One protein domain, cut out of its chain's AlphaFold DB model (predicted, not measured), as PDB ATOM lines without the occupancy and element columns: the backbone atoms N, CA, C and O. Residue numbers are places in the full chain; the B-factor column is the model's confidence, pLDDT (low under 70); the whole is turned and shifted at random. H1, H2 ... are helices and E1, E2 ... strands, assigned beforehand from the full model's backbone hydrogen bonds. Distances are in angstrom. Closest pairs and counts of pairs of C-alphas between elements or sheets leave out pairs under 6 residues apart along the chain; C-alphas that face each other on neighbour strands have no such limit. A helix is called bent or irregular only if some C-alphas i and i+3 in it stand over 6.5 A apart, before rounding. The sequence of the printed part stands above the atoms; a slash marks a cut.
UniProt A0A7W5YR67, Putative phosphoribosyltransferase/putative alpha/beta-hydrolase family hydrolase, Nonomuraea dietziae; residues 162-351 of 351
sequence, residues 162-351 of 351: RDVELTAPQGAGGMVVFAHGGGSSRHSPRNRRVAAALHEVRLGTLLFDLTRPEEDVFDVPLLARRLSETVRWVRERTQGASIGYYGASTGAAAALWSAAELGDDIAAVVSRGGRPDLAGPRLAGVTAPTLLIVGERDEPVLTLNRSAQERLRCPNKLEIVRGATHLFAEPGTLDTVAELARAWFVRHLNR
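This is residues 162 to 351 of the 351 residues of the protein "Putative phosphoribosyltransferase/putative alpha/beta-hydrolase family hydrolase" of Nonomuraea dietziae (UniProt A0A7W5YR67). A twisted seven-stranded sheet forms the core, covered on both faces by helices as three layers: H2, H3 and H5 pack on one face, H1 and H6 on the other, while H4 packs on H3 and H5 off the sheet. The printed part has 190 residues with six named helices and seven named strands, in the chain order E1 E2 H1 E3 H2 E4 H3 E5 H4 E6 H5 E7 H6. The mixed sheet runs E1 E3 E2 E4 E5 E6 E7, and the class is mixed, helices and strands. The whole is compact and rounded, with a radius of gyration of the C-alphas of 14.7 A and spans of 41 by 36 by 35 A.

Edge strand E1, residues 164 to 167, is antiparallel to E3, residues 204 to 208, with N 165 and O 207 2.8 A apart. E2, residues 174 to 180, is parallel to E3, with N 176 and O 204 2.8 A apart, and to E4, residues 242 to 248, with N 175 and O 242 2.8 A apart. E5, E6 and E7, residues 268 to 272, 290 to 295 and 316 to 321, continue the sheet in parallel: N 245 and O 268 are 2.9 A apart, N 271 and O 291 2.8 A, N 292 and O 317 2.8 A. H1, residues 189 to 199, is over E3 and E2 at a height of 9.1 A over the sheet. H6, residues 333 to 349, is on the same face and touches H1 at a steep tilt of 40 degrees, the closest C-alphas being Val 194 and Ala 338, 4.7 A. On the opposite face, H2, residues 220 to 237, is over E2, and its residues 220 to 228 touch H3, residues 250 to 265, at a steep tilt of 51 degrees; the closest C-alphas are Ala 224 and Ala 254, 4.3 A. H3 is over E4 and E5, and H5, residues 299 to 311, is over E6 and E7. H4, residues 276 to 285, is not on the sheet; it touches H3 at a shallow tilt of 13 degrees, closest C-alphas Ala 253 and Pro 276, 4.5 A, and H5 at 10 degrees, closest Asp 277 and Ala 308, 5.3 A. Strand-helix-strand units, two parallel neighbour strands joined through a helix, are E2 H1 E3, E4 H3 E5, E5 H4 E6 and E6 H5 E7; E3 H2 E4 is split by E2, and the five crossovers are right-handed. Every O i to N i+4 pair is within hydrogen-bond range in H1 and H6; the counts are 13 of 14 in H2, 10 of 12 in H3, 8 of 9 in H5 and 0 of 6 in H4, which has 6 of 7 O i to N i+3 pairs.

E1 begins at C-alpha 164 (-4.070, 27.180, -23.755), and H6, 24.0 A long, ends at C-alpha 349 (10.019, 41.228, -30.917). H2 measures 25.7 A, E4 20.1 A. H3 and H4 are irregular: C-alphas 261 and 264 are 9.3 A apart, C-alphas 278 and 281 8.9 A; H3 has a kink of 55 degrees near residue 259.

The C-alphas farthest apart, of Gln 170 and Glu 299, are 41.5 A apart. The printed part has no cut and ends at the chain's last residue, 351. The links E3 to H2 and E7 to H6 are long, 11 residues each. Mean pLDDT of the printed part is 91.9, with residues 169 to 172, 181 to 183 and 351 under 70.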
ATOM      1  N   ARG A 162      -6.453  26.042 -18.844       79.19
ATOM      2  CA  ARG A 162      -6.515  24.656 -19.346       79.19
ATOM      3  C   ARG A 162      -6.700  24.523 -20.864       79.19
ATOM      4  O   ARG A 162      -6.393  23.475 -21.428       79.19
ATOM      5  N   ASP A 163      -7.195  25.569 -21.520       83.25
ATOM      6  CA  ASP A 163      -7.501  25.588 -22.955       83.25
ATOM      7  C   ASP A 163      -6.367  26.215 -23.792       83.25
ATOM      8  O   ASP A 163      -6.501  26.396 -25.007       83.25
ATOM      9  N   VAL A 164      -5.229  26.518 -23.154       88.25
ATOM     10  CA  VAL A 164      -4.070  27.180 -23.755       88.25
ATOM     11  C   VAL A 164      -2.826  26.290 -23.712       88.25
ATOM     12  O   VAL A 164      -2.468  25.723 -22.684       88.25
ATOM     13  N   GLU A 165      -2.098  26.235 -24.826       90.69
ATOM     14  CA  GLU A 165      -0.742  25.692 -24.909       90.69
ATOM     15  C   GLU A 165       0.260  26.858 -24.888       90.69
ATOM     16  O   GLU A 165       0.571  27.462 -25.920       90.69
ATOM     17  N   LEU A 166       0.733  27.211 -23.687       90.38
ATOM     18  CA  LEU A 166       1.743  28.249 -23.476       90.38
ATOM     19  C   LEU A 166       3.135  27.619 -23.403       90.38
ATOM     20  O   LEU A 166       3.437  26.853 -22.493       90.38
ATOM     21  N   THR A 167       4.009  27.997 -24.332       90.94
ATOM     22  CA  THR A 167       5.438  27.672 -24.289       90.94
ATOM     23  C   THR A 167       6.222  28.970 -24.155       90.94
ATOM     24  O   THR A 167       6.378  29.705 -25.126       90.94
ATOM     25  N   ALA A 168       6.704  29.270 -22.951       80.88
ATOM     26  CA  ALA A 168       7.470  30.478 -22.659       80.88
ATOM     27  C   ALA A 168       8.862  30.105 -22.120       80.88
ATOM     28  O   ALA A 168       8.972  29.654 -20.979       80.88
ATOM     29  N   PRO A 169       9.938  30.273 -22.907       65.00
ATOM     30  CA  PRO A 169      11.295  30.184 -22.380       65.00
ATOM     31  C   PRO A 169      11.509  31.234 -21.282       65.00
ATOM     32  O   PRO A 169      11.075  32.380 -21.421       65.00
ATOM     33  N   GLN A 170      12.202  30.877 -20.199       63.72
ATOM     34  CA  GLN A 170      12.577  31.848 -19.170       63.72
ATOM     35  C   GLN A 170      13.427  32.963 -19.807       63.72
ATOM     36  O   GLN A 170      14.445  32.683 -20.439       63.72
ATOM     37  N   GLY A 171      12.991  34.219 -19.675       65.12
ATOM     38  CA  GLY A 171      13.656  35.367 -20.303       65.12
ATOM     39  C   GLY A 171      13.415  35.515 -21.813       65.12
ATOM     40  O   GLY A 171      14.200  36.187 -22.479       65.12
ATOM     41  N   ALA A 172      12.371  34.894 -22.376       67.94
ATOM     42  CA  ALA A 172      11.972  35.156 -23.756       67.94
ATOM     43  C   ALA A 172      11.617  36.643 -23.939       67.94
ATOM     44  O   ALA A 172      10.670  37.137 -23.330       67.94
ATOM     45  N   GLY A 173      12.363  37.341 -24.800       79.50
ATOM     46  CA  GLY A 173      12.111  38.752 -25.123       79.50
ATOM     47  C   GLY A 173      10.822  38.975 -25.922       79.50
ATOM     48  O   GLY A 173      10.300  40.084 -25.953       79.50
ATOM     49  N   GLY A 174      10.269  37.911 -26.520       92.12
ATOM     50  CA  GLY A 174       9.065  37.975 -27.336       92.12
ATOM     51  C   GLY A 174       8.127  36.782 -27.162       92.12
ATOM     52  O   GLY A 174       8.573  35.644 -26.998       92.12
ATOM     53  N   MET A 175       6.826  37.049 -27.255       94.81
ATOM     54  CA  MET A 175       5.739  36.073 -27.221       94.81
ATOM     55  C   MET A 175       4.875  36.203 -28.478       94.81
ATOM     56  O   MET A 175       4.431  37.298 -28.819       94.81
ATOM     57  N   VAL A 176       4.603  35.087 -29.156       96.62
ATOM     58  CA  VAL A 176       3.727  35.045 -30.334       96.62
ATOM     59  C   VAL A 176       2.413  34.352 -29.992       96.62
ATOM     60  O   VAL A 176       2.377  33.150 -29.733       96.62
ATOM     61  N   VAL A 177       1.319  35.108 -30.027       96.44
ATOM     62  CA  VAL A 177      -0.043  34.601 -29.826       96.44
ATOM     63  C   VAL A 177      -0.611  34.150 -31.171       96.44
ATOM     64  O   VAL A 177      -0.706  34.931 -32.122       96.44
ATOM     65  N   PHE A 178      -0.981  32.875 -31.266       95.75
ATOM     66  CA  PHE A 178      -1.554  32.291 -32.471       95.75
ATOM     67  C   PHE A 178      -3.065  32.522 -32.505       95.75
ATOM     68  O   PHE A 178      -3.814  31.953 -31.720       95.75
ATOM     69  N   ALA A 179      -3.509  33.327 -33.466       91.25
ATOM     70  CA  ALA A 179      -4.908  33.578 -33.762       91.25
ATOM     71  C   ALA A 179      -5.345  32.694 -34.934       91.25
ATOM     72  O   ALA A 179      -5.072  32.988 -36.101       91.25
ATOM     73  N   HIS A 180      -6.031  31.594 -34.652       83.44
ATOM     74  CA  HIS A 180      -6.585  30.731 -35.691       83.44
ATOM     75  C   HIS A 180      -8.108  30.671 -35.601       83.44
ATOM     76  O   HIS A 180      -8.661  30.462 -34.527       83.44
ATOM     77  N   GLY A 181      -8.762  30.885 -36.746       67.44
ATOM     78  CA  GLY A 181     -10.219  30.848 -36.872       67.44
ATOM     79  C   GLY A 181     -10.771  29.469 -37.243       67.44
ATOM     80  O   GLY A 181     -10.101  28.447 -37.075       67.44
ATOM     81  N   GLY A 182     -11.984  29.466 -37.799       62.38
ATOM     82  CA  GLY A 182     -12.749  28.264 -38.137       62.38
ATOM     83  C   GLY A 182     -11.999  27.227 -38.971       62.38
ATOM     84  O   GLY A 182     -11.286  27.564 -39.917       62.38
ATOM     85  N   GLY A 183     -12.172  25.947 -38.620       62.34
ATOM     86  CA  GLY A 183     -11.529  24.814 -39.300       62.34
ATOM     87  C   GLY A 183     -10.081  24.542 -38.868       62.34
ATOM     88  O   GLY A 183      -9.375  23.753 -39.501       62.34
ATOM     89  N   SER A 184      -9.619  25.190 -37.797       74.44
ATOM     90  CA  SER A 184      -8.326  24.948 -37.158       74.44
ATOM     91  C   SER A 184      -8.506  24.860 -35.644       74.44
ATOM     92  O   SER A 184      -9.515  25.293 -35.103       74.44
ATOM     93  N   SER A 185      -7.502  24.323 -34.960       79.88
ATOM     94  CA  SER A 185      -7.410  24.364 -33.503       79.88
ATOM     95  C   SER A 185      -5.965  24.574 -33.062       79.88
ATOM     96  O   SER A 185      -5.044  24.578 -33.893       79.88
ATOM     97  N   ARG A 186      -5.750  24.674 -31.751       79.88
ATOM     98  CA  ARG A 186      -4.436  24.669 -31.095       79.88
ATOM     99  C   ARG A 186      -3.607  23.429 -31.451       79.88
ATOM    100  O   ARG A 186      -2.382  23.457 -31.414       79.88
ATOM    101  N   HIS A 187      -4.263  22.358 -31.902       84.00
ATOM    102  CA  HIS A 187      -3.625  21.123 -32.362       84.00
ATOM    103  C   HIS A 187      -3.269  21.118 -33.858       84.00
ATOM    104  O   HIS A 187      -2.775  20.113 -34.368       84.00
ATOM    105  N   SER A 188      -3.489  22.225 -34.572       87.38
ATOM    106  CA  SER A 188      -3.182  22.360 -35.997       87.38
ATOM    107  C   SER A 188      -1.709  22.048 -36.295       87.38
ATOM    108  O   SER A 188      -0.830  22.792 -35.844       87.38
ATOM    109  N   PRO A 189      -1.409  21.020 -37.121       89.38
ATOM    110  CA  PRO A 189      -0.034  20.689 -37.497       89.38
ATOM    111  C   PRO A 189       0.687  21.864 -38.163       89.38
ATOM    112  O   PRO A 189       1.883  22.062 -37.964       89.38
ATOM    113  N   ARG A 190      -0.059  22.694 -38.908       91.25
ATOM    114  CA  ARG A 190       0.471  23.884 -39.580       91.25
ATOM    115  C   ARG A 190       0.954  24.938 -38.586       91.25
ATOM    116  O   ARG A 190       2.060  25.446 -38.725       91.25
ATOM    117  N   ASN A 191       0.144  25.245 -37.572       92.38
ATOM    118  CA  ASN A 191       0.505  26.239 -36.558       92.38
ATOM    119  C   ASN A 191       1.633  25.724 -35.664       92.38
ATOM    120  O   ASN A 191       2.576  26.461 -35.402       92.38
ATOM    121  N   ARG A 192       1.587  24.444 -35.275       93.31
ATOM    122  CA  ARG A 192       2.647  23.806 -34.483       93.31
ATOM    123  C   ARG A 192       3.988  23.768 -35.215       93.31
ATOM    124  O   ARG A 192       5.018  23.980 -34.587       93.31
ATOM    125  N   ARG A 193       3.989  23.582 -36.541       93.56
ATOM    126  CA  ARG A 193       5.213  23.677 -37.357       93.56
ATOM    127  C   ARG A 193       5.835  25.072 -37.300       93.56
ATOM    128  O   ARG A 193       7.049  25.179 -37.153       93.56
ATOM    129  N   VAL A 194       5.018  26.123 -37.394       95.62
ATOM    130  CA  VAL A 194       5.488  27.512 -37.267       95.62
ATOM    131  C   VAL A 194       5.953  27.795 -35.840       95.62
ATOM    132  O   VAL A 194       7.030  28.349 -35.665       95.62
ATOM    133  N   ALA A 195       5.197  27.371 -34.824       95.50
ATOM    134  CA  ALA A 195       5.576  27.531 -33.422       95.50
ATOM    135  C   ALA A 195       6.939  26.887 -33.119       95.50
ATOM    136  O   ALA A 195       7.797  27.540 -32.533       95.50
ATOM    137  N   ALA A 196       7.183  25.671 -33.618       94.75
ATOM    138  CA  ALA A 196       8.475  25.001 -33.484       94.75
ATOM    139  C   ALA A 196       9.631  25.825 -34.086       94.75
ATOM    140  O   ALA A 196      10.672  25.976 -33.452       94.75
ATOM    141  N   ALA A 197       9.435  26.433 -35.262       95.25
ATOM    142  CA  ALA A 197      10.444  27.305 -35.871       95.25
ATOM    143  C   ALA A 197      10.706  28.589 -35.054       95.25
ATOM    144  O   ALA A 197      11.811  29.130 -35.084       95.25
ATOM    145  N   LEU A 198       9.711  29.086 -34.310       95.06
ATOM    146  CA  LEU A 198       9.876  30.219 -33.389       95.06
ATOM    147  C   LEU A 198      10.627  29.813 -32.112       95.06
ATOM    148  O   LEU A 198      11.445  30.586 -31.607       95.06
ATOM    149  N   HIS A 199      10.417  28.590 -31.622       92.94
ATOM    150  CA  HIS A 199      11.140  28.060 -30.461       92.94
ATOM    151  C   HIS A 199      12.643  27.918 -30.725       92.94
ATOM    152  O   HIS A 199      13.440  28.207 -29.832       92.94
ATOM    153  N   GLU A 200      13.047  27.571 -31.952       92.06
ATOM    154  CA  GLU A 200      14.463  27.505 -32.367       92.06
ATOM    155  C   GLU A 200      15.219  28.829 -32.146       92.06
ATOM    156  O   GLU A 200      16.432  28.828 -31.933       92.06
ATOM    157  N   VAL A 201      14.506  29.961 -32.149       91.44
ATOM    158  CA  VAL A 201      15.053  31.309 -31.913       91.44
ATOM    159  C   VAL A 201      14.636  31.900 -30.562       91.44
ATOM    160  O   VAL A 201      14.767  33.102 -30.346       91.44
ATOM    161  N   ARG A 202      14.180  31.051 -29.627       90.50
ATOM    162  CA  ARG A 202      13.775  31.391 -28.248       90.50
ATOM    163  C   ARG A 202      12.613  32.384 -28.132       90.50
ATOM    164  O   ARG A 202      12.481  33.051 -27.105       90.50
ATOM    165  N   LEU A 203      11.759  32.470 -29.147       93.00
ATOM    166  CA  LEU A 203      10.483  33.168 -29.014       93.00
ATOM    167  C   LEU A 203       9.477  32.246 -28.327       93.00
ATOM    168  O   LEU A 203       9.377  31.067 -28.665       93.00
ATOM    169  N   GLY A 204       8.740  32.786 -27.362       94.25
ATOM    170  CA  GLY A 204       7.623  32.080 -26.751       94.25
ATOM    171  C   GLY A 204       6.421  32.025 -27.690       94.25
ATOM    172  O   GLY A 204       6.273  32.862 -28.584       94.25
ATOM    173  N   THR A 205       5.540  31.053 -27.479       95.19
ATOM    174  CA  THR A 205       4.288  30.931 -28.231       95.19
ATOM    175  C   THR A 205       3.108  30.618 -27.324       95.19
ATOM    176  O   THR A 205       3.239  29.824 -26.392       95.19
ATOM    177  N   LEU A 206       1.942  31.159 -27.665       94.50
ATOM    178  CA  LEU A 206       0.656  30.787 -27.086       94.50
ATOM    179  C   LEU A 206      -0.269  30.286 -28.195       94.50
ATOM    180  O   LEU A 206      -0.559  31.033 -29.131       94.50
ATOM    181  N   LEU A 207      -0.741  29.041 -28.089       93.44
ATOM    182  CA  LEU A 207      -1.748  28.465 -28.987       93.44
ATOM    183  C   LEU A 207      -3.036  28.182 -28.205       93.44
ATOM    184  O   LEU A 207      -2.989  27.552 -27.152       93.44
ATOM    185  N   PHE A 208      -4.184  28.631 -28.712       89.25
ATOM    186  CA  PHE A 208      -5.486  28.472 -28.055       89.25
ATOM    187  C   PHE A 208      -6.625  28.575 -29.067       89.25
ATOM    188  O   PHE A 208      -6.479  29.221 -30.103       89.25
ATOM    189  N   ASP A 209      -7.769  27.965 -28.774       85.88
ATOM    190  CA  ASP A 209      -8.909  28.000 -29.689       85.88
ATOM    191  C   ASP A 209      -9.689  29.307 -29.545       85.88
ATOM    192  O   ASP A 209     -10.327  29.568 -28.527       85.88
ATOM    193  N   LEU A 210      -9.633  30.139 -30.590       85.25
ATOM    194  CA  LEU A 210     -10.281  31.450 -30.609       85.25
ATOM    195  C   LEU A 210     -11.810  31.362 -30.736       85.25
ATOM    196  O   LEU A 210     -12.520  32.301 -30.376       85.25
ATOM    197  N   THR A 211     -12.303  30.236 -31.248       83.44
ATOM    198  CA  THR A 211     -13.718  29.906 -31.453       83.44
ATOM    199  C   THR A 211     -14.042  28.604 -30.745       83.44
ATOM    200  O   THR A 211     -13.268  27.646 -30.836       83.44
ATOM    201  N   ARG A 212     -15.215  28.531 -30.127       77.75
ATOM    202  CA  ARG A 212     -15.823  27.265 -29.726       77.75
ATOM    203  C   ARG A 212     -16.499  26.606 -30.940       77.75
ATOM    204  O   ARG A 212     -16.808  27.310 -31.905       77.75
ATOM    205  N   PRO A 213     -16.697  25.274 -30.944       70.88
ATOM    206  CA  PRO A 213     -17.258  24.551 -32.091       70.88
ATOM    207  C   PRO A 213     -18.604  25.083 -32.611       70.88
ATOM    208  O   PRO A 213     -18.885  24.973 -33.800       70.88
ATOM    209  N   GLU A 214     -19.424  25.634 -31.722       71.69
ATOM    210  CA  GLU A 214     -20.777  26.134 -31.970       71.69
ATOM    211  C   GLU A 214     -20.843  27.589 -32.467       71.69
ATOM    212  O   GLU A 214     -21.915  28.058 -32.846       71.69
ATOM    213  N   GLU A 215     -19.723  28.311 -32.466       78.88
ATOM    214  CA  GLU A 215     -19.701  29.758 -32.694       78.88
ATOM    215  C   GLU A 215     -19.420  30.139 -34.150       78.88
ATOM    216  O   GLU A 215     -18.696  29.452 -34.876       78.88
ATOM    217  N   ASP A 216     -19.947  31.296 -34.563       78.94
ATOM    218  CA  ASP A 216     -19.653  31.856 -35.879       78.94
ATOM    219  C   ASP A 216     -18.194  32.326 -35.958       78.94
ATOM    220  O   ASP A 216     -17.762  33.305 -35.347       78.94
ATOM    221  N   VAL A 217     -17.429  31.628 -36.788       79.94
ATOM    222  CA  VAL A 217     -16.005  31.864 -37.038       79.94
ATOM    223  C   VAL A 217     -15.731  33.170 -37.802       79.94
ATOM    224  O   VAL A 217     -14.561  33.524 -38.006       79.94
ATOM    225  N   PHE A 218     -16.788  33.858 -38.249       84.50
ATOM    226  CA  PHE A 218     -16.753  35.150 -38.932       84.50
ATOM    227  C   PHE A 218     -17.161  36.337 -38.049       84.50
ATOM    228  O   PHE A 218     -17.081  37.473 -38.527       84.50
ATOM    229  N   ASP A 219     -17.495  36.133 -36.768       90.19
ATOM    230  CA  ASP A 219     -17.669  37.230 -35.804       90.19
ATOM    231  C   ASP A 219     -16.304  37.822 -35.402       90.19
ATOM    232  O   ASP A 219     -15.795  37.659 -34.292       90.19
ATOM    233  N   VAL A 220     -15.659  38.503 -36.354       92.19
ATOM    234  CA  VAL A 220     -14.341  39.126 -36.175       92.19
ATOM    235  C   VAL A 220     -14.287  40.044 -34.943       92.19
ATOM    236  O   VAL A 220     -13.279  39.971 -34.240       92.19
ATOM    237  N   PRO A 221     -15.313  40.864 -34.624       92.75
ATOM    238  CA  PRO A 221     -15.351  41.618 -33.371       92.75
ATOM    239  C   PRO A 221     -15.216  40.752 -32.109       92.75
ATOM    240  O   PRO A 221     -14.403  41.081 -31.241       92.75
ATOM    241  N   LEU A 222     -15.964  39.648 -31.993       90.12
ATOM    242  CA  LEU A 222     -15.848  38.726 -30.856       90.12
ATOM    243  C   LEU A 222     -14.445  38.111 -30.776       90.12
ATOM    244  O   LEU A 222     -13.820  38.109 -29.711       90.12
ATOM    245  N   LEU A 223     -13.925  37.635 -31.908       92.19
ATOM    246  CA  LEU A 223     -12.590  37.040 -31.993       92.19
ATOM    247  C   LEU A 223     -11.486  38.043 -31.627       92.19
ATOM    248  O   LEU A 223     -10.532  37.695 -30.931       92.19
ATOM    249  N   ALA A 224     -11.620  39.299 -32.051       94.62
ATOM    250  CA  ALA A 224     -10.685  40.366 -31.710       94.62
ATOM    251  C   ALA A 224     -10.700  40.671 -30.205       94.62
ATOM    252  O   ALA A 224      -9.633  40.774 -29.601       94.62
ATOM    253  N   ARG A 225     -11.884  40.732 -29.576       92.75
ATOM    254  CA  ARG A 225     -12.010  40.913 -28.118       92.75
ATOM    255  C   ARG A 225     -11.330  39.783 -27.343       92.75
ATOM    256  O   ARG A 225     -10.576  40.060 -26.415       92.75
ATOM    257  N   ARG A 226     -11.517  38.527 -27.766       92.69
ATOM    258  CA  ARG A 226     -10.826  37.365 -27.173       92.69
ATOM    259  C   ARG A 226      -9.311  37.449 -27.298       92.69
ATOM    260  O   ARG A 226      -8.605  37.142 -26.337       92.69
ATOM    261  N   LEU A 227      -8.794  37.886 -28.448       94.31
ATOM    262  CA  LEU A 227      -7.355  38.121 -28.601       94.31
ATOM    263  C   LEU A 227      -6.866  39.224 -27.666       94.31
ATOM    264  O   LEU A 227      -5.844  39.041 -27.010       94.31
ATOM    265  N   SER A 228      -7.619  40.317 -27.541       94.50
ATOM    266  CA  SER A 228      -7.270  41.408 -26.634       94.50
ATOM    267  C   SER A 228      -7.222  40.954 -25.168       94.50
ATOM    268  O   SER A 228      -6.266  41.280 -24.463       94.50
ATOM    269  N   GLU A 229      -8.178  40.139 -24.706       92.56
ATOM    270  CA  GLU A 229      -8.094  39.531 -23.366       92.56
ATOM    271  C   GLU A 229      -6.944  38.521 -23.249       92.56
ATOM    272  O   GLU A 229      -6.270  38.473 -22.220       92.56
ATOM    273  N   THR A 230      -6.647  37.765 -24.309       92.69
ATOM    274  CA  THR A 230      -5.506  36.837 -24.329       92.69
ATOM    275  C   THR A 230      -4.179  37.572 -24.166       92.69
ATOM    276  O   THR A 230      -3.306  37.113 -23.433       92.69
ATOM    277  N   VAL A 231      -4.021  38.744 -24.782       92.81
ATOM    278  CA  VAL A 231      -2.821  39.572 -24.602       92.81
ATOM    279  C   VAL A 231      -2.674  40.043 -23.164       92.81
ATOM    280  O   VAL A 231      -1.574  39.958 -22.619       92.81
ATOM    281  N   ARG A 232      -3.762  40.467 -22.511       90.31
ATOM    282  CA  ARG A 232      -3.716  40.813 -21.079       90.31
ATOM    283  C   ARG A 232      -3.305  39.607 -20.232       90.31
ATOM    284  O   ARG A 232      -2.374  39.716 -19.438       90.31
ATOM    285  N   TRP A 233      -3.912  38.446 -20.485       88.81
ATOM    286  CA  TRP A 233      -3.597  37.192 -19.794       88.81
ATOM    287  C   TRP A 233      -2.121  36.784 -19.940       88.81
ATOM    288  O   TRP A 233      -1.496  36.337 -18.972       88.81
ATOM    289  N   VAL A 234      -1.547  36.972 -21.136       89.38
ATOM    290  CA  VAL A 234      -0.124  36.735 -21.425       89.38
ATOM    291  C   VAL A 234       0.765  37.720 -20.681       89.38
ATOM    292  O   VAL A 234       1.716  37.293 -20.033       89.38
ATOM    293  N   ARG A 235       0.461  39.023 -20.730       87.69
ATOM    294  CA  ARG A 235       1.282  40.071 -20.095       87.69
ATOM    295  C   ARG A 235       1.468  39.844 -18.599       87.69
ATOM    296  O   ARG A 235       2.568  40.049 -18.093       87.69
ATOM    297  N   GLU A 236       0.426  39.373 -17.919       85.19
ATOM    298  CA  GLU A 236       0.485  39.009 -16.497       85.19
ATOM    299  C   GLU A 236       1.498  37.886 -16.212       85.19
ATOM    300  O   GLU A 236       2.081  37.839 -15.130       85.19
ATOM    301  N   ARG A 237       1.733  36.992 -17.181       84.62
ATOM    302  CA  ARG A 237       2.560  35.778 -17.040       84.62
ATOM    303  C   ARG A 237       3.945  35.898 -17.666       84.62
ATOM    304  O   ARG A 237       4.841  35.138 -17.311       84.62
ATOM    305  N   THR A 238       4.138  36.839 -18.585       82.75
ATOM    306  CA  THR A 238       5.394  37.032 -19.320       82.75
ATOM    307  C   THR A 238       5.871  38.475 -19.209       82.75
ATOM    308  O   THR A 238       6.055  39.154 -20.220       82.75
ATOM    309  N   GLN A 239       6.018  38.960 -17.971       76.81
ATOM    310  CA  GLN A 239       6.401  40.345 -17.679       76.81
ATOM    311  C   GLN A 239       7.577  40.807 -18.553       76.81
ATOM    312  O   GLN A 239       8.639  40.190 -18.563       76.81
ATOM    313  N   GLY A 240       7.369  41.902 -19.290       81.06
ATOM    314  CA  GLY A 240       8.386  42.523 -20.143       81.06
ATOM    315  C   GLY A 240       8.533  41.939 -21.554       81.06
ATOM    316  O   GLY A 240       9.257  42.528 -22.348       81.06
ATOM    317  N   ALA A 241       7.852  40.842 -21.905       89.00
ATOM    318  CA  ALA A 241       7.920  40.298 -23.261       89.00
ATOM    319  C   ALA A 241       7.152  41.173 -24.268       89.00
ATOM    320  O   ALA A 241       5.996  41.545 -24.039       89.00
ATOM    321  N   SER A 242       7.770  41.441 -25.419       94.31
ATOM    322  CA  SER A 242       7.093  42.023 -26.581       94.31
ATOM    323  C   SER A 242       6.104  41.013 -27.166       94.31
ATOM    324  O   SER A 242       6.429  39.838 -27.324       94.31
ATOM    325  N   ILE A 243       4.894  41.445 -27.521       95.81
ATOM    326  CA  ILE A 243       3.841  40.533 -27.989       95.81
ATOM    327  C   ILE A 243       3.603  40.717 -29.485       95.81
ATOM    328  O   ILE A 243       3.442  41.837 -29.962       95.81
ATOM    329  N   GLY A 244       3.562  39.614 -30.229       97.75
ATOM    330  CA  GLY A 244       3.174  39.587 -31.635       97.75
ATOM    331  C   GLY A 244       2.016  38.629 -31.899       97.75
ATOM    332  O   GLY A 244       1.806  37.669 -31.160       97.75
ATOM    333  N   TYR A 245       1.287  38.865 -32.985       98.31
ATOM    334  CA  TYR A 245       0.226  37.974 -33.447       98.31
ATOM    335  C   TYR A 245       0.645  37.174 -34.671       98.31
ATOM    336  O   TYR A 245       1.126  37.738 -35.653       98.31
ATOM    337  N   TYR A 246       0.367  35.872 -34.655       97.75
ATOM    338  CA  TYR A 246       0.352  35.037 -35.853       97.75
ATOM    339  C   TYR A 246      -1.093  34.648 -36.174       97.75
ATOM    340  O   TYR A 246      -1.674  33.772 -35.537       97.75
ATOM    341  N   GLY A 247      -1.686  35.321 -37.155       95.06
ATOM    342  CA  GLY A 247      -3.055  35.118 -37.604       95.06
ATOM    343  C   GLY A 247      -3.156  34.205 -38.823       95.06
ATOM    344  O   GLY A 247      -2.440  34.384 -39.806       95.06
ATOM    345  N   ALA A 248      -4.086  33.253 -38.799       89.12
ATOM    346  CA  ALA A 248      -4.387  32.381 -39.932       89.12
ATOM    347  C   ALA A 248      -5.877  32.413 -40.292       89.12
ATOM    348  O   ALA A 248      -6.732  32.361 -39.405       89.12
ATOM    349  N   SER A 249      -6.190  32.429 -41.594       85.75
ATOM    350  CA  SER A 249      -7.572  32.512 -42.100       85.75
ATOM    351  C   SER A 249      -8.335  33.703 -41.477       85.75
ATOM    352  O   SER A 249      -7.816  34.824 -41.496       85.75
ATOM    353  N   THR A 250      -9.527  33.506 -40.901       88.88
ATOM    354  CA  THR A 250     -10.289  34.565 -40.207       88.88
ATOM    355  C   THR A 250      -9.585  35.084 -38.950       88.88
ATOM    356  O   THR A 250      -9.731  36.256 -38.607       88.88
ATOM    357  N   GLY A 251      -8.709  34.285 -38.331       92.19
ATOM    358  CA  GLY A 251      -7.871  34.719 -37.209       92.19
ATOM    359  C   GLY A 251      -6.905  35.855 -37.570       92.19
ATOM    360  O   GLY A 251      -6.542  36.647 -36.707       92.19
ATOM    361  N   ALA A 252      -6.546  36.013 -38.851       94.31
ATOM    362  CA  ALA A 252      -5.775  37.170 -39.309       94.31
ATOM    363  C   ALA A 252      -6.563  38.484 -39.233       94.31
ATOM    364  O   ALA A 252      -5.998  39.517 -38.881       94.31
ATOM    365  N   ALA A 253      -7.866  38.447 -39.527       95.56
ATOM    366  CA  ALA A 253      -8.730  39.613 -39.385       95.56
ATOM    367  C   ALA A 253      -8.842  40.027 -37.916       95.56
ATOM    368  O   ALA A 253      -8.671  41.199 -37.591       95.56
ATOM    369  N   ALA A 254      -9.058  39.048 -37.032       96.12
ATOM    370  CA  ALA A 254      -9.136  39.264 -35.592       96.12
ATOM    371  C   ALA A 254      -7.820  39.828 -35.028       96.12
ATOM    372  O   ALA A 254      -7.847  40.776 -34.247       96.12
ATOM    373  N   ALA A 255      -6.672  39.298 -35.467       97.25
ATOM    374  CA  ALA A 255      -5.353  39.788 -35.069       97.25
ATOM    375  C   ALA A 255      -5.128  41.252 -35.467       97.25
ATOM    376  O   ALA A 255      -4.671  42.046 -34.651       97.25
ATOM    377  N   LEU A 256      -5.477  41.628 -36.701       98.19
ATOM    378  CA  LEU A 256      -5.335  43.009 -37.175       98.19
ATOM    379  C   LEU A 256      -6.321  43.957 -36.494       98.19
ATOM    380  O   LEU A 256      -5.960  45.082 -36.167       98.19
ATOM    381  N   TRP A 257      -7.550  43.503 -36.248       98.00
ATOM    382  CA  TRP A 257      -8.533  44.277 -35.500       98.00
ATOM    383  C   TRP A 257      -8.047  44.545 -34.073       98.00
ATOM    384  O   TRP A 257      -7.992  45.699 -33.658       98.00
ATOM    385  N   SER A 258      -7.641  43.500 -33.346       97.69
ATOM    386  CA  SER A 258      -7.109  43.627 -31.986       97.69
ATOM    387  C   SER A 258      -5.846  44.495 -31.955       97.69
ATOM    388  O   SER A 258      -5.724  45.360 -31.094       97.69
ATOM    389  N   ALA A 259      -4.940  44.354 -32.930       98.25
ATOM    390  CA  ALA A 259      -3.741  45.192 -33.024       98.25
ATOM    391  C   ALA A 259      -4.051  46.678 -33.258       98.25
ATOM    392  O   ALA A 259      -3.327  47.532 -32.756       98.25
ATOM    393  N   ALA A 260      -5.123  47.008 -33.986       98.06
ATOM    394  CA  ALA A 260      -5.557  48.395 -34.148       98.06
ATOM    395  C   ALA A 260      -6.125  48.996 -32.849       98.06
ATOM    396  O   ALA A 260      -6.004  50.198 -32.635       98.06
ATOM    397  N   GLU A 261      -6.752  48.180 -31.995       96.56
ATOM    398  CA  GLU A 261      -7.312  48.626 -30.710       96.56
ATOM    399  C   GLU A 261      -6.246  48.732 -29.613       96.56
ATOM    400  O   GLU A 261      -6.269  49.669 -28.819       96.56
ATOM    401  N   LEU A 262      -5.312  47.781 -29.575       96.38
ATOM    402  CA  LEU A 262      -4.240  47.718 -28.583       96.38
ATOM    403  C   LEU A 262      -3.044  48.622 -28.927       96.38
ATOM    404  O   LEU A 262      -2.264  48.971 -28.044       96.38
ATOM    405  N   GLY A 263      -2.887  49.010 -30.193       95.88
ATOM    406  CA  GLY A 263      -1.820  49.904 -30.636       95.88
ATOM    407  C   GLY A 263      -0.429  49.357 -30.310       95.88
ATOM    408  O   GLY A 263      -0.086  48.234 -30.687       95.88
ATOM    409  N   ASP A 264       0.367  50.152 -29.594       93.44
ATOM    410  CA  ASP A 264       1.775  49.857 -29.285       93.44
ATOM    411  C   ASP A 264       1.969  48.661 -28.339       93.44
ATOM    412  O   ASP A 264       3.088  48.165 -28.183       93.44
ATOM    413  N   ASP A 265       0.887  48.133 -27.762       94.06
ATOM    414  CA  ASP A 265       0.928  46.869 -27.032       94.06
ATOM    415  C   ASP A 265       1.202  45.661 -27.945       94.06
ATOM    416  O   ASP A 265       1.545  44.591 -27.433       94.06
ATOM    417  N   ILE A 266       1.074  45.805 -29.270       97.62
ATOM    418  CA  ILE A 266       1.383  44.763 -30.255       97.62
ATOM    419  C   ILE A 266       2.592  45.178 -31.093       97.62
ATOM    420  O   ILE A 266       2.558  46.125 -31.873       97.62
ATOM    421  N   ALA A 267       3.671  44.408 -30.986       97.62
ATOM    422  CA  ALA A 267       4.947  44.710 -31.621       97.62
ATOM    423  C   ALA A 267       5.063  44.191 -33.066       97.62
ATOM    424  O   ALA A 267       5.874  44.709 -33.835       97.62
ATOM    425  N   ALA A 268       4.281  43.178 -33.461       98.50
ATOM    426  CA  ALA A 268       4.251  42.672 -34.837       98.50
ATOM    427  C   ALA A 268       3.011  41.823 -35.137       98.50
ATOM    428  O   ALA A 268       2.506  41.118 -34.265       98.50
ATOM    429  N   VAL A 269       2.588  41.802 -36.402       98.69
ATOM    430  CA  VAL A 269       1.543  40.896 -36.900       98.69
ATOM    431  C   VAL A 269       2.048  40.121 -38.117       98.69
ATOM    432  O   VAL A 269       2.662  40.688 -39.018       98.69
ATOM    433  N   VAL A 270       1.762  38.822 -38.167       98.62
ATOM    434  CA  VAL A 270       1.915  37.973 -39.355       98.62
ATOM    435  C   VAL A 270       0.549  37.391 -39.708       98.62
ATOM    436  O   VAL A 270      -0.065  36.724 -38.885       98.62
ATOM    437  N   SER A 271       0.075  37.621 -40.930       97.62
ATOM    438  CA  SER A 271      -1.146  37.040 -41.500       97.62
ATOM    439  C   SER A 271      -0.768  35.979 -42.529       97.62
ATOM    440  O   SER A 271      -0.102  36.293 -43.512       97.62
ATOM    441  N   ARG A 272      -1.203  34.730 -42.342       96.06
ATOM    442  CA  ARG A 272      -0.952  33.622 -43.277       96.06
ATOM    443  C   ARG A 272      -2.237  33.137 -43.927       96.06
ATOM    444  O   ARG A 272      -3.115  32.612 -43.238       96.06
ATOM    445  N   GLY A 273      -2.324  33.270 -45.253       90.94
ATOM    446  CA  GLY A 273      -3.514  32.911 -46.038       90.94
ATOM    447  C   GLY A 273      -4.786  33.538 -45.462       90.94
ATOM    448  O   GLY A 273      -5.841  32.911 -45.442       90.94
ATOM    449  N   GLY A 274      -4.644  34.714 -44.846       89.88
ATOM    450  CA  GLY A 274      -5.671  35.319 -44.015       89.88
ATOM    451  C   GLY A 274      -6.702  36.098 -44.815       89.88
ATOM    452  O   GLY A 274      -6.501  36.399 -45.993       89.88
ATOM    453  N   ARG A 275      -7.772  36.499 -44.127       92.94
ATOM    454  CA  ARG A 275      -8.805  37.420 -44.622       92.94
ATOM    455  C   ARG A 275      -8.686  38.810 -43.973       92.94
ATOM    456  O   ARG A 275      -9.608  39.234 -43.277       92.94
ATOM    457  N   PRO A 276      -7.548  39.521 -44.124       95.19
ATOM    458  CA  PRO A 276      -7.332  40.812 -43.464       95.19
ATOM    459  C   PRO A 276      -8.356  41.873 -43.889       95.19
ATOM    460  O   PRO A 276      -8.624  42.805 -43.139       95.19
ATOM    461  N   ASP A 277      -8.976  41.708 -45.060       94.50
ATOM    462  CA  ASP A 277     -10.071  42.540 -45.554       94.50
ATOM    463  C   ASP A 277     -11.248  42.633 -44.568       94.50
ATOM    464  O   ASP A 277     -11.861  43.697 -44.450       94.50
ATOM    465  N   LEU A 278     -11.504  41.567 -43.801       95.00
ATOM    466  CA  LEU A 278     -12.578  41.513 -42.806       95.00
ATOM    467  C   LEU A 278     -12.316  42.402 -41.578       95.00
ATOM    468  O   LEU A 278     -13.254  42.729 -40.858       95.00
ATOM    469  N   ALA A 279     -11.078  42.862 -41.356       95.62
ATOM    470  CA  ALA A 279     -10.800  43.890 -40.348       95.62
ATOM    471  C   ALA A 279     -11.331  45.278 -40.769       95.62
ATOM    472  O   ALA A 279     -11.409  46.208 -39.959       95.62
ATOM    473  N   GLY A 280     -11.728  45.435 -42.038       95.25
ATOM    474  CA  GLY A 280     -12.447  46.605 -42.512       95.25
ATOM    475  C   GLY A 280     -11.683  47.911 -42.245       95.25
ATOM    476  O   GLY A 280     -10.469  47.976 -42.453       95.25
ATOM    477  N   PRO A 281     -12.368  48.991 -41.822       96.69
ATOM    478  CA  PRO A 281     -11.736  50.293 -41.585       96.69
ATOM    479  C   PRO A 281     -10.622  50.289 -40.531       96.69
ATOM    480  O   PRO A 281      -9.789  51.192 -40.549       96.69
ATOM    481  N   ARG A 282     -10.575  49.283 -39.642       97.62
ATOM    482  CA  ARG A 282      -9.580  49.208 -38.562       97.62
ATOM    483  C   ARG A 282      -8.160  48.996 -39.085       97.62
ATOM    484  O   ARG A 282      -7.223  49.398 -38.411       97.62
ATOM    485  N   LEU A 283      -7.994  48.469 -40.305       98.31
ATOM    486  CA  LEU A 283      -6.682  48.314 -40.950       98.31
ATOM    487  C   LEU A 283      -5.852  49.608 -40.933       98.31
ATOM    488  O   LEU A 283      -4.645  49.563 -40.723       98.31
ATOM    489  N   ALA A 284      -6.497  50.768 -41.094       97.94
ATOM    490  CA  ALA A 284      -5.808  52.058 -41.092       97.94
ATOM    491  C   ALA A 284      -5.269  52.473 -39.709       97.94
ATOM    492  O   ALA A 284      -4.424  53.364 -39.644       97.94
ATOM    493  N   GLY A 285      -5.770  51.864 -38.630       97.88
ATOM    494  CA  GLY A 285      -5.344  52.105 -37.250       97.88
ATOM    495  C   GLY A 285      -4.271  51.140 -36.746       97.88
ATOM    496  O   GLY A 285      -3.755  51.342 -35.656       97.88
ATOM    497  N   VAL A 286      -3.911  50.107 -37.516       98.56
ATOM    498  CA  VAL A 286      -2.832  49.184 -37.135       98.56
ATOM    499  C   VAL A 286      -1.502  49.935 -37.161       98.56
ATOM    500  O   VAL A 286      -1.113  50.454 -38.209       98.56
ATOM    501  N   THR A 287      -0.799  49.978 -36.026       98.19
ATOM    502  CA  THR A 287       0.556  50.548 -35.905       98.19
ATOM    503  C   THR A 287       1.646  49.473 -35.971       98.19
ATOM    504  O   THR A 287       2.745  49.735 -36.465       98.19
ATOM    505  N   ALA A 288       1.323  48.246 -35.554       98.44
ATOM    506  CA  ALA A 288       2.225  47.102 -35.546       98.44
ATOM    507  C   ALA A 288       2.734  46.737 -36.960       98.44
ATOM    508  O   ALA A 288       1.924  46.517 -37.870       98.44
ATOM    509  N   PRO A 289       4.058  46.587 -37.166       98.69
ATOM    510  CA  PRO A 289       4.613  46.074 -38.412       98.69
ATOM    511  C   PRO A 289       3.957  44.757 -38.845       98.69
ATOM    512  O   PRO A 289       3.985  43.761 -38.116       98.69
ATOM    513  N   THR A 290       3.391  44.747 -40.054       98.81
ATOM    514  CA  THR A 290       2.528  43.657 -40.532       98.81
ATOM    515  C   THR A 290       3.101  42.934 -41.753       98.81
ATOM    516  O   THR A 290       3.328  43.535 -42.803       98.81
ATOM    517  N   LEU A 291       3.264  41.616 -41.653       98.81
ATOM    518  CA  LEU A 291       3.598  40.738 -42.775       98.81
ATOM    519  C   LEU A 291       2.359  39.968 -43.238       98.81
ATOM    520  O   LEU A 291       1.744  39.248 -42.458       98.81
ATOM    521  N   LEU A 292       2.023  40.073 -44.520       98.69
ATOM    522  CA  LEU A 292       0.994  39.278 -45.186       98.69
ATOM    523  C   LEU A 292       1.684  38.180 -46.006       98.69
ATOM    524  O   LEU A 292       2.552  38.483 -46.818       98.69
ATOM    525  N   ILE A 293       1.316  36.915 -45.812       98.38
ATOM    526  CA  ILE A 293       1.865  35.761 -46.537       98.38
ATOM    527  C   ILE A 293       0.721  35.047 -47.251       98.38
ATOM    528  O   ILE A 293      -0.206  34.557 -46.601       98.38
ATOM    529  N   VAL A 294       0.787  34.951 -48.578       97.94
ATOM    530  CA  VAL A 294      -0.268  34.336 -49.400       97.94
ATOM    531  C   VAL A 294       0.332  33.333 -50.383       97.94
ATOM    532  O   VAL A 294       1.446  33.521 -50.867       97.94
ATOM    533  N   GLY A 295      -0.387  32.248 -50.663       97.75
ATOM    534  CA  GLY A 295       0.014  31.295 -51.693       97.75
ATOM    535  C   GLY A 295      -0.236  31.847 -53.096       97.75
ATOM    536  O   GLY A 295      -1.268  32.458 -53.352       97.75
ATOM    537  N   GLU A 296       0.700  31.625 -54.017       97.75
ATOM    538  CA  GLU A 296       0.602  32.085 -55.412       97.75
ATOM    539  C   GLU A 296      -0.664  31.583 -56.121       97.75
ATOM    540  O   GLU A 296      -1.226  32.298 -56.945       97.75
ATOM    541  N   ARG A 297      -1.133  30.375 -55.781       97.31
ATOM    542  CA  ARG A 297      -2.306  29.736 -56.396       97.31
ATOM    543  C   ARG A 297      -3.623  30.059 -55.685       97.31
ATOM    544  O   ARG A 297      -4.650  29.485 -56.029       97.31
ATOM    545  N   ASP A 298      -3.600  30.939 -54.687       96.12
ATOM    546  CA  ASP A 298      -4.790  31.410 -53.973       96.12
ATOM    547  C   ASP A 298      -5.147  32.837 -54.421       96.12
ATOM    548  O   ASP A 298      -5.093  33.802 -53.656       96.12
ATOM    549  N   GLU A 299      -5.453  32.982 -55.713       95.81
ATOM    550  CA  GLU A 299      -5.705  34.276 -56.364       95.81
ATOM    551  C   GLU A 299      -6.794  35.127 -55.679       95.81
ATOM    552  O   GLU A 299      -6.581  36.343 -55.534       95.81
ATOM    553  N   PRO A 300      -7.928  34.557 -55.206       96.19
ATOM    554  CA  PRO A 300      -8.932  35.339 -54.491       96.19
ATOM    555  C   PRO A 300      -8.364  35.956 -53.209       96.19
ATOM    556  O   PRO A 300      -8.497  37.160 -52.986       96.19
ATOM    557  N   VAL A 301      -7.666  35.165 -52.389       95.19
ATOM    558  CA  VAL A 301      -7.069  35.650 -51.137       95.19
ATOM    559  C   VAL A 301      -5.919  36.614 -51.413       95.19
ATOM    560  O   VAL A 301      -5.774  37.604 -50.692       95.19
ATOM    561  N   LEU A 302      -5.139  36.403 -52.475       97.25
ATOM    562  CA  LEU A 302      -4.073  37.321 -52.884       97.25
ATOM    563  C   LEU A 302      -4.624  38.704 -53.236       97.25
ATOM    564  O   LEU A 302      -4.074  39.715 -52.798       97.25
ATOM    565  N   THR A 303      -5.732  38.757 -53.974       97.81
ATOM    566  CA  THR A 303      -6.410  40.016 -54.317       97.81
ATOM    567  C   THR A 303      -6.887  40.746 -53.061       97.81
ATOM    568  O   THR A 303      -6.631  41.940 -52.898       97.81
ATOM    569  N   LEU A 304      -7.505  40.018 -52.128       96.94
ATOM    570  CA  LEU A 304      -7.969  40.577 -50.856       96.94
ATOM    571  C   LEU A 304      -6.811  41.087 -49.986       96.94
ATOM    572  O   LEU A 304      -6.917  42.153 -49.382       96.94
ATOM    573  N   ASN A 305      -5.682  40.375 -49.956       98.12
ATOM    574  CA  ASN A 305      -4.501  40.797 -49.201       98.12
ATOM    575  C   ASN A 305      -3.827  42.025 -49.826       98.12
ATOM    576  O   ASN A 305      -3.396  42.893 -49.076       98.12
ATOM    577  N   ARG A 306      -3.789  42.157 -51.162       98.19
ATOM    578  CA  ARG A 306      -3.319  43.390 -51.828       98.19
ATOM    579  C   ARG A 306      -4.181  44.593 -51.452       98.19
ATOM    580  O   ARG A 306      -3.651  45.611 -51.025       98.19
ATOM    581  N   SER A 307      -5.505  44.445 -51.515       97.25
ATOM    582  CA  SER A 307      -6.429  45.513 -51.112       97.25
ATOM    583  C   SER A 307      -6.284  45.879 -49.630       97.25
ATOM    584  O   SER A 307      -6.293  47.054 -49.269       97.25
ATOM    585  N   ALA A 308      -6.107  44.890 -48.750       97.31
ATOM    586  CA  ALA A 308      -5.848  45.155 -47.339       97.31
ATOM    587  C   ALA A 308      -4.498  45.858 -47.120       97.31
ATOM    588  O   ALA A 308      -4.421  46.772 -46.301       97.31
ATOM    589  N   GLN A 309      -3.461  45.476 -47.874       98.12
ATOM    590  CA  GLN A 309      -2.134  46.082 -47.809       98.12
ATOM    591  C   GLN A 309      -2.171  47.586 -48.107       98.12
ATOM    592  O   GLN A 309      -1.555  48.362 -47.385       98.12
ATOM    593  N   GLU A 310      -2.941  48.006 -49.112       97.62
ATOM    594  CA  GLU A 310      -3.119  49.424 -49.472       97.62
ATOM    595  C   GLU A 310      -3.779  50.252 -48.358       97.62
ATOM    596  O   GLU A 310      -3.614  51.471 -48.294       97.62
ATOM    597  N   ARG A 311      -4.534  49.602 -47.463       98.12
ATOM    598  CA  ARG A 311      -5.227  50.249 -46.340       98.12
ATOM    599  C   ARG A 311      -4.388  50.297 -45.065       98.12
ATOM    600  O   ARG A 311      -4.710  51.090 -44.178       98.12
ATOM    601  N   LEU A 312      -3.350  49.464 -44.956       98.31
ATOM    602  CA  LEU A 312      -2.413  49.476 -43.834       98.31
ATOM    603  C   LEU A 312      -1.528  50.724 -43.910       98.31
ATOM    604  O   LEU A 312      -0.927  51.017 -44.941       98.31
ATOM    605  N   ARG A 313      -1.422  51.446 -42.791       97.81
ATOM    606  CA  ARG A 313      -0.570  52.644 -42.671       97.81
ATOM    607  C   ARG A 313       0.747  52.383 -41.937       97.81
ATOM    608  O   ARG A 313       1.650  53.212 -41.995       97.81
ATOM    609  N   CYS A 314       0.865  51.241 -41.264       98.12
ATOM    610  CA  CYS A 314       2.099  50.776 -40.641       98.12
ATOM    611  C   CYS A 314       3.116  50.275 -41.680       98.12
ATOM    612  O   CYS A 314       2.743  49.970 -42.821       98.12
ATOM    613  N   PRO A 315       4.389  50.075 -41.282       98.38
ATOM    614  CA  PRO A 315       5.318  49.264 -42.057       98.38
ATOM    615  C   PRO A 315       4.689  47.905 -42.372       98.38
ATOM    616  O   PRO A 315       4.228  47.200 -41.472       98.38
ATOM    617  N   ASN A 316       4.635  47.542 -43.649       98.56
ATOM    618  CA  ASN A 316       4.019  46.292 -44.061       98.56
ATOM    619  C   ASN A 316       4.718  45.667 -45.269       98.56
ATOM    620  O   ASN A 316       5.437  46.340 -46.011       98.56
ATOM    621  N   LYS A 317       4.523  44.359 -45.444       98.56
ATOM    622  CA  LYS A 317       5.042  43.601 -46.585       98.56
ATOM    623  C   LYS A 317       4.061  42.504 -46.984       98.56
ATOM    624  O   LYS A 317       3.501  41.847 -46.112       98.56
ATOM    625  N   LEU A 318       3.900  42.281 -48.286       98.56
ATOM    626  CA  LEU A 318       3.193  41.132 -48.850       98.56
ATOM    627  C   LEU A 318       4.208  40.172 -49.479       98.56
ATOM    628  O   LEU A 318       4.946  40.555 -50.385       98.56
ATOM    629  N   GLU A 319       4.229  38.937 -48.993       98.56
ATOM    630  CA  GLU A 319       5.041  37.834 -49.502       98.56
ATOM    631  C   GLU A 319       4.156  36.804 -50.200       98.56
ATOM    632  O   GLU A 319       3.122  36.383 -49.672       98.56
ATOM    633  N   ILE A 320       4.584  36.383 -51.390       98.50
ATOM    634  CA  ILE A 320       3.875  35.399 -52.209       98.50
ATOM    635  C   ILE A 320       4.696  34.110 -52.235       98.50
ATOM    636  O   ILE A 320       5.814  34.086 -52.753       98.50
ATOM    637  N   VAL A 321       4.141  33.025 -51.694       98.31
ATOM    638  CA  VAL A 321       4.791  31.709 -51.685       98.31
ATOM    639  C   VAL A 321       4.471  30.989 -52.991       98.31
ATOM    640  O   VAL A 321       3.327  30.594 -53.236       98.31
ATOM    641  N   ARG A 322       5.492  30.825 -53.836       97.50
ATOM    642  CA  ARG A 322       5.361  30.185 -55.151       97.50
ATOM    643  C   ARG A 322       4.814  28.766 -55.044       97.50
ATOM    644  O   ARG A 322       5.214  28.003 -54.167       97.50
ATOM    645  N   GLY A 323       3.909  28.416 -55.952       95.69
ATOM    646  CA  GLY A 323       3.288  27.095 -56.037       95.69
ATOM    647  C   GLY A 323       2.329  26.728 -54.899       95.69
ATOM    648  O   GLY A 323       1.692  25.681 -54.999       95.69
ATOM    649  N   ALA A 324       2.193  27.557 -53.861       97.12
ATOM    650  CA  ALA A 324       1.356  27.258 -52.705       97.12
ATOM    651  C   ALA A 324      -0.122  27.582 -52.951       97.12
ATOM    652  O   ALA A 324      -0.450  28.619 -53.537       97.12
ATOM    653  N   THR A 325      -1.008  26.722 -52.452       94.81
ATOM    654  CA  THR A 325      -2.450  26.990 -52.315       94.81
ATOM    655  C   THR A 325      -2.777  27.557 -50.928       94.81
ATOM    656  O   THR A 325      -1.889  27.797 -50.110       94.81
ATOM    657  N   HIS A 326      -4.067  27.756 -50.639       91.69
ATOM    658  CA  HIS A 326      -4.579  28.353 -49.400       91.69
ATOM    659  C   HIS A 326      -3.982  27.772 -48.103       91.69
ATOM    660  O   HIS A 326      -3.710  28.490 -47.138       91.69
ATOM    661  N   LEU A 327      -3.780  26.450 -48.062       90.69
ATOM    662  CA  LEU A 327      -3.315  25.747 -46.864       90.69
ATOM    663  C   LEU A 327      -1.801  25.534 -46.815       90.69
ATOM    664  O   LEU A 327      -1.325  25.042 -45.789       90.69
ATOM    665  N   PHE A 328      -1.060  25.914 -47.865       94.06
ATOM    666  CA  PHE A 328       0.386  25.690 -47.976       94.06
ATOM    667  C   PHE A 328       0.746  24.210 -47.735       94.06
ATOM    668  O   PHE A 328       1.611  23.882 -46.922       94.06
ATOM    669  N   ALA A 329      -0.002  23.303 -48.371       92.75
ATOM    670  CA  ALA A 329       0.169  21.857 -48.208       92.75
ATOM    671  C   ALA A 329       1.226  21.282 -49.163       92.75
ATOM    672  O   ALA A 329       1.677  20.151 -48.989       92.75
ATOM    673  N   GLU A 330       1.616  22.047 -50.182       96.56
ATOM    674  CA  GLU A 330       2.620  21.646 -51.154       96.56
ATOM    675  C   GLU A 330       4.015  21.554 -50.505       96.56
ATOM    676  O   GLU A 330       4.325  22.340 -49.599       96.56
ATOM    677  N   PRO A 331       4.886  20.637 -50.967       96.06
ATOM    678  CA  PRO A 331       6.204  20.419 -50.371       96.06
ATOM    679  C   PRO A 331       7.015  21.712 -50.183       96.06
ATOM    680  O   PRO A 331       7.181  22.491 -51.119       96.06
ATOM    681  N   GLY A 332       7.515  21.945 -48.964       94.94
ATOM    682  CA  GLY A 332       8.363  23.093 -48.606       94.94
ATOM    683  C   GLY A 332       7.647  24.445 -48.465       94.94
ATOM    684  O   GLY A 332       8.246  25.413 -47.988       94.94
ATOM    685  N   THR A 333       6.365  24.547 -48.826       97.00
ATOM    686  CA  THR A 333       5.642  25.832 -48.774       97.00
ATOM    687  C   THR A 333       5.363  26.283 -47.342       97.00
ATOM    688  O   THR A 333       5.587  27.446 -47.012       97.00
ATOM    689  N   LEU A 334       4.970  25.368 -46.451       95.31
ATOM    690  CA  LEU A 334       4.793  25.672 -45.028       95.31
ATOM    691  C   LEU A 334       6.119  25.983 -44.315       95.31
ATOM    692  O   LEU A 334       6.147  26.833 -43.429       95.31
ATOM    693  N   ASP A 335       7.220  25.339 -44.709       96.12
ATOM    694  CA  ASP A 335       8.548  25.666 -44.171       96.12
ATOM    695  C   ASP A 335       8.952  27.090 -44.571       96.12
ATOM    696  O   ASP A 335       9.415  27.864 -43.739       96.12
ATOM    697  N   THR A 336       8.661  27.482 -45.816       97.94
ATOM    698  CA  THR A 336       8.850  28.863 -46.288       97.94
ATOM    699  C   THR A 336       8.023  29.856 -45.465       97.94
ATOM    700  O   THR A 336       8.532  30.895 -45.052       97.94
ATOM    701  N   VAL A 337       6.758  29.533 -45.173       97.62
ATOM    702  CA  VAL A 337       5.901  30.342 -44.286       97.62
ATOM    703  C   VAL A 337       6.522  30.486 -42.895       97.62
ATOM    704  O   VAL A 337       6.543  31.590 -42.349       97.62
ATOM    705  N   ALA A 338       6.999  29.383 -42.312       97.75
ATOM    706  CA  ALA A 338       7.597  29.376 -40.981       97.75
ATOM    707  C   ALA A 338       8.853  30.256 -40.934       97.75
ATOM    708  O   ALA A 338       9.004  31.057 -40.013       97.75
ATOM    709  N   GLU A 339       9.696  30.181 -41.963       98.00
ATOM    710  CA  GLU A 339      10.896  31.006 -42.096       98.00
ATOM    711  C   GLU A 339      10.588  32.500 -42.224       98.00
ATOM    712  O   GLU A 339      11.181  33.327 -41.527       98.00
ATOM    713  N   LEU A 340       9.612  32.857 -43.064       98.50
ATOM    714  CA  LEU A 340       9.163  34.240 -43.220       98.50
ATOM    715  C   LEU A 340       8.610  34.808 -41.905       98.50
ATOM    716  O   LEU A 340       8.973  35.917 -41.509       98.50
ATOM    717  N   ALA A 341       7.770  34.038 -41.204       98.12
ATOM    718  CA  ALA A 341       7.214  34.434 -39.913       98.12
ATOM    719  C   ALA A 341       8.312  34.595 -38.850       98.12
ATOM    720  O   ALA A 341       8.358  35.613 -38.160       98.12
ATOM    721  N   ARG A 342       9.237  33.630 -38.762       97.38
ATOM    722  CA  ARG A 342      10.389  33.665 -37.853       97.38
ATOM    723  C   ARG A 342      11.238  34.909 -38.076       97.38
ATOM    724  O   ARG A 342      11.505  35.642 -37.126       97.38
ATOM    725  N   ALA A 343      11.615  35.183 -39.322       97.56
ATOM    726  CA  ALA A 343      12.413  36.354 -39.669       97.56
ATOM    727  C   ALA A 343      11.704  37.671 -39.309       97.56
ATOM    728  O   ALA A 343      12.354  38.617 -38.855       97.56
ATOM    729  N   TRP A 344      10.379  37.737 -39.484       98.44
ATOM    730  CA  TRP A 344       9.586  38.904 -39.104       98.44
ATOM    731  C   TRP A 344       9.575  39.115 -37.590       98.44
ATOM    732  O   TRP A 344       9.935  40.190 -37.113       98.44
ATOM    733  N   PHE A 345       9.236  38.084 -36.816       97.69
ATOM    734  CA  PHE A 345       9.160  38.211 -35.364       97.69
ATOM    735  C   PHE A 345      10.522  38.462 -34.717       97.69
ATOM    736  O   PHE A 345      10.612  39.319 -33.848       97.69
ATOM    737  N   VAL A 346      11.600  37.819 -35.176       95.38
ATOM    738  CA  VAL A 346      12.961  38.093 -34.672       95.38
ATOM    739  C   VAL A 346      13.341  39.564 -34.849       95.38
ATOM    740  O   VAL A 346      13.970  40.150 -33.970       95.38
ATOM    741  N   ARG A 347      12.943  40.186 -35.964       95.75
ATOM    742  CA  ARG A 347      13.220  41.603 -36.229       95.75
ATOM    743  C   ARG A 347      12.447  42.544 -35.305       95.75
ATOM    744  O   ARG A 347      12.950  43.623 -34.996       95.75
ATOM    745  N   HIS A 348      11.225  42.177 -34.929       96.50
ATOM    746  CA  HIS A 348      10.278  43.097 -34.300       96.50
ATOM    747  C   HIS A 348      10.017  42.829 -32.812       96.50
ATOM    748  O   HIS A 348       9.620  43.759 -32.119       96.50
ATOM    749  N   LEU A 349      10.270  41.614 -32.313       92.50
ATOM    750  CA  LEU A 349      10.019  41.228 -30.917       92.50
ATOM    751  C   LEU A 349      11.276  41.183 -30.036       92.50
ATOM    752  O   LEU A 349      11.145  41.140 -28.823       92.50
ATOM    753  N   ASN A 350      12.486  41.203 -30.605       72.88
ATOM    754  CA  ASN A 350      13.738  41.196 -29.830       72.88
ATOM    755  C   ASN A 350      14.167  42.606 -29.378       72.88
ATOM    756  O   ASN A 350      15.344  42.958 -29.483       72.88
ATOM    757  N   ARG A 351      13.212  43.426 -28.935       58.94
ATOM    758  CA  ARG A 351      13.478  44.733 -28.325       58.94
ATOM    759  C   ARG A 351      13.299  44.651 -26.824       58.94
ATOM    760  O   ARG A 351      12.304  44.024 -26.406       58.94
TER     761      ARG A 351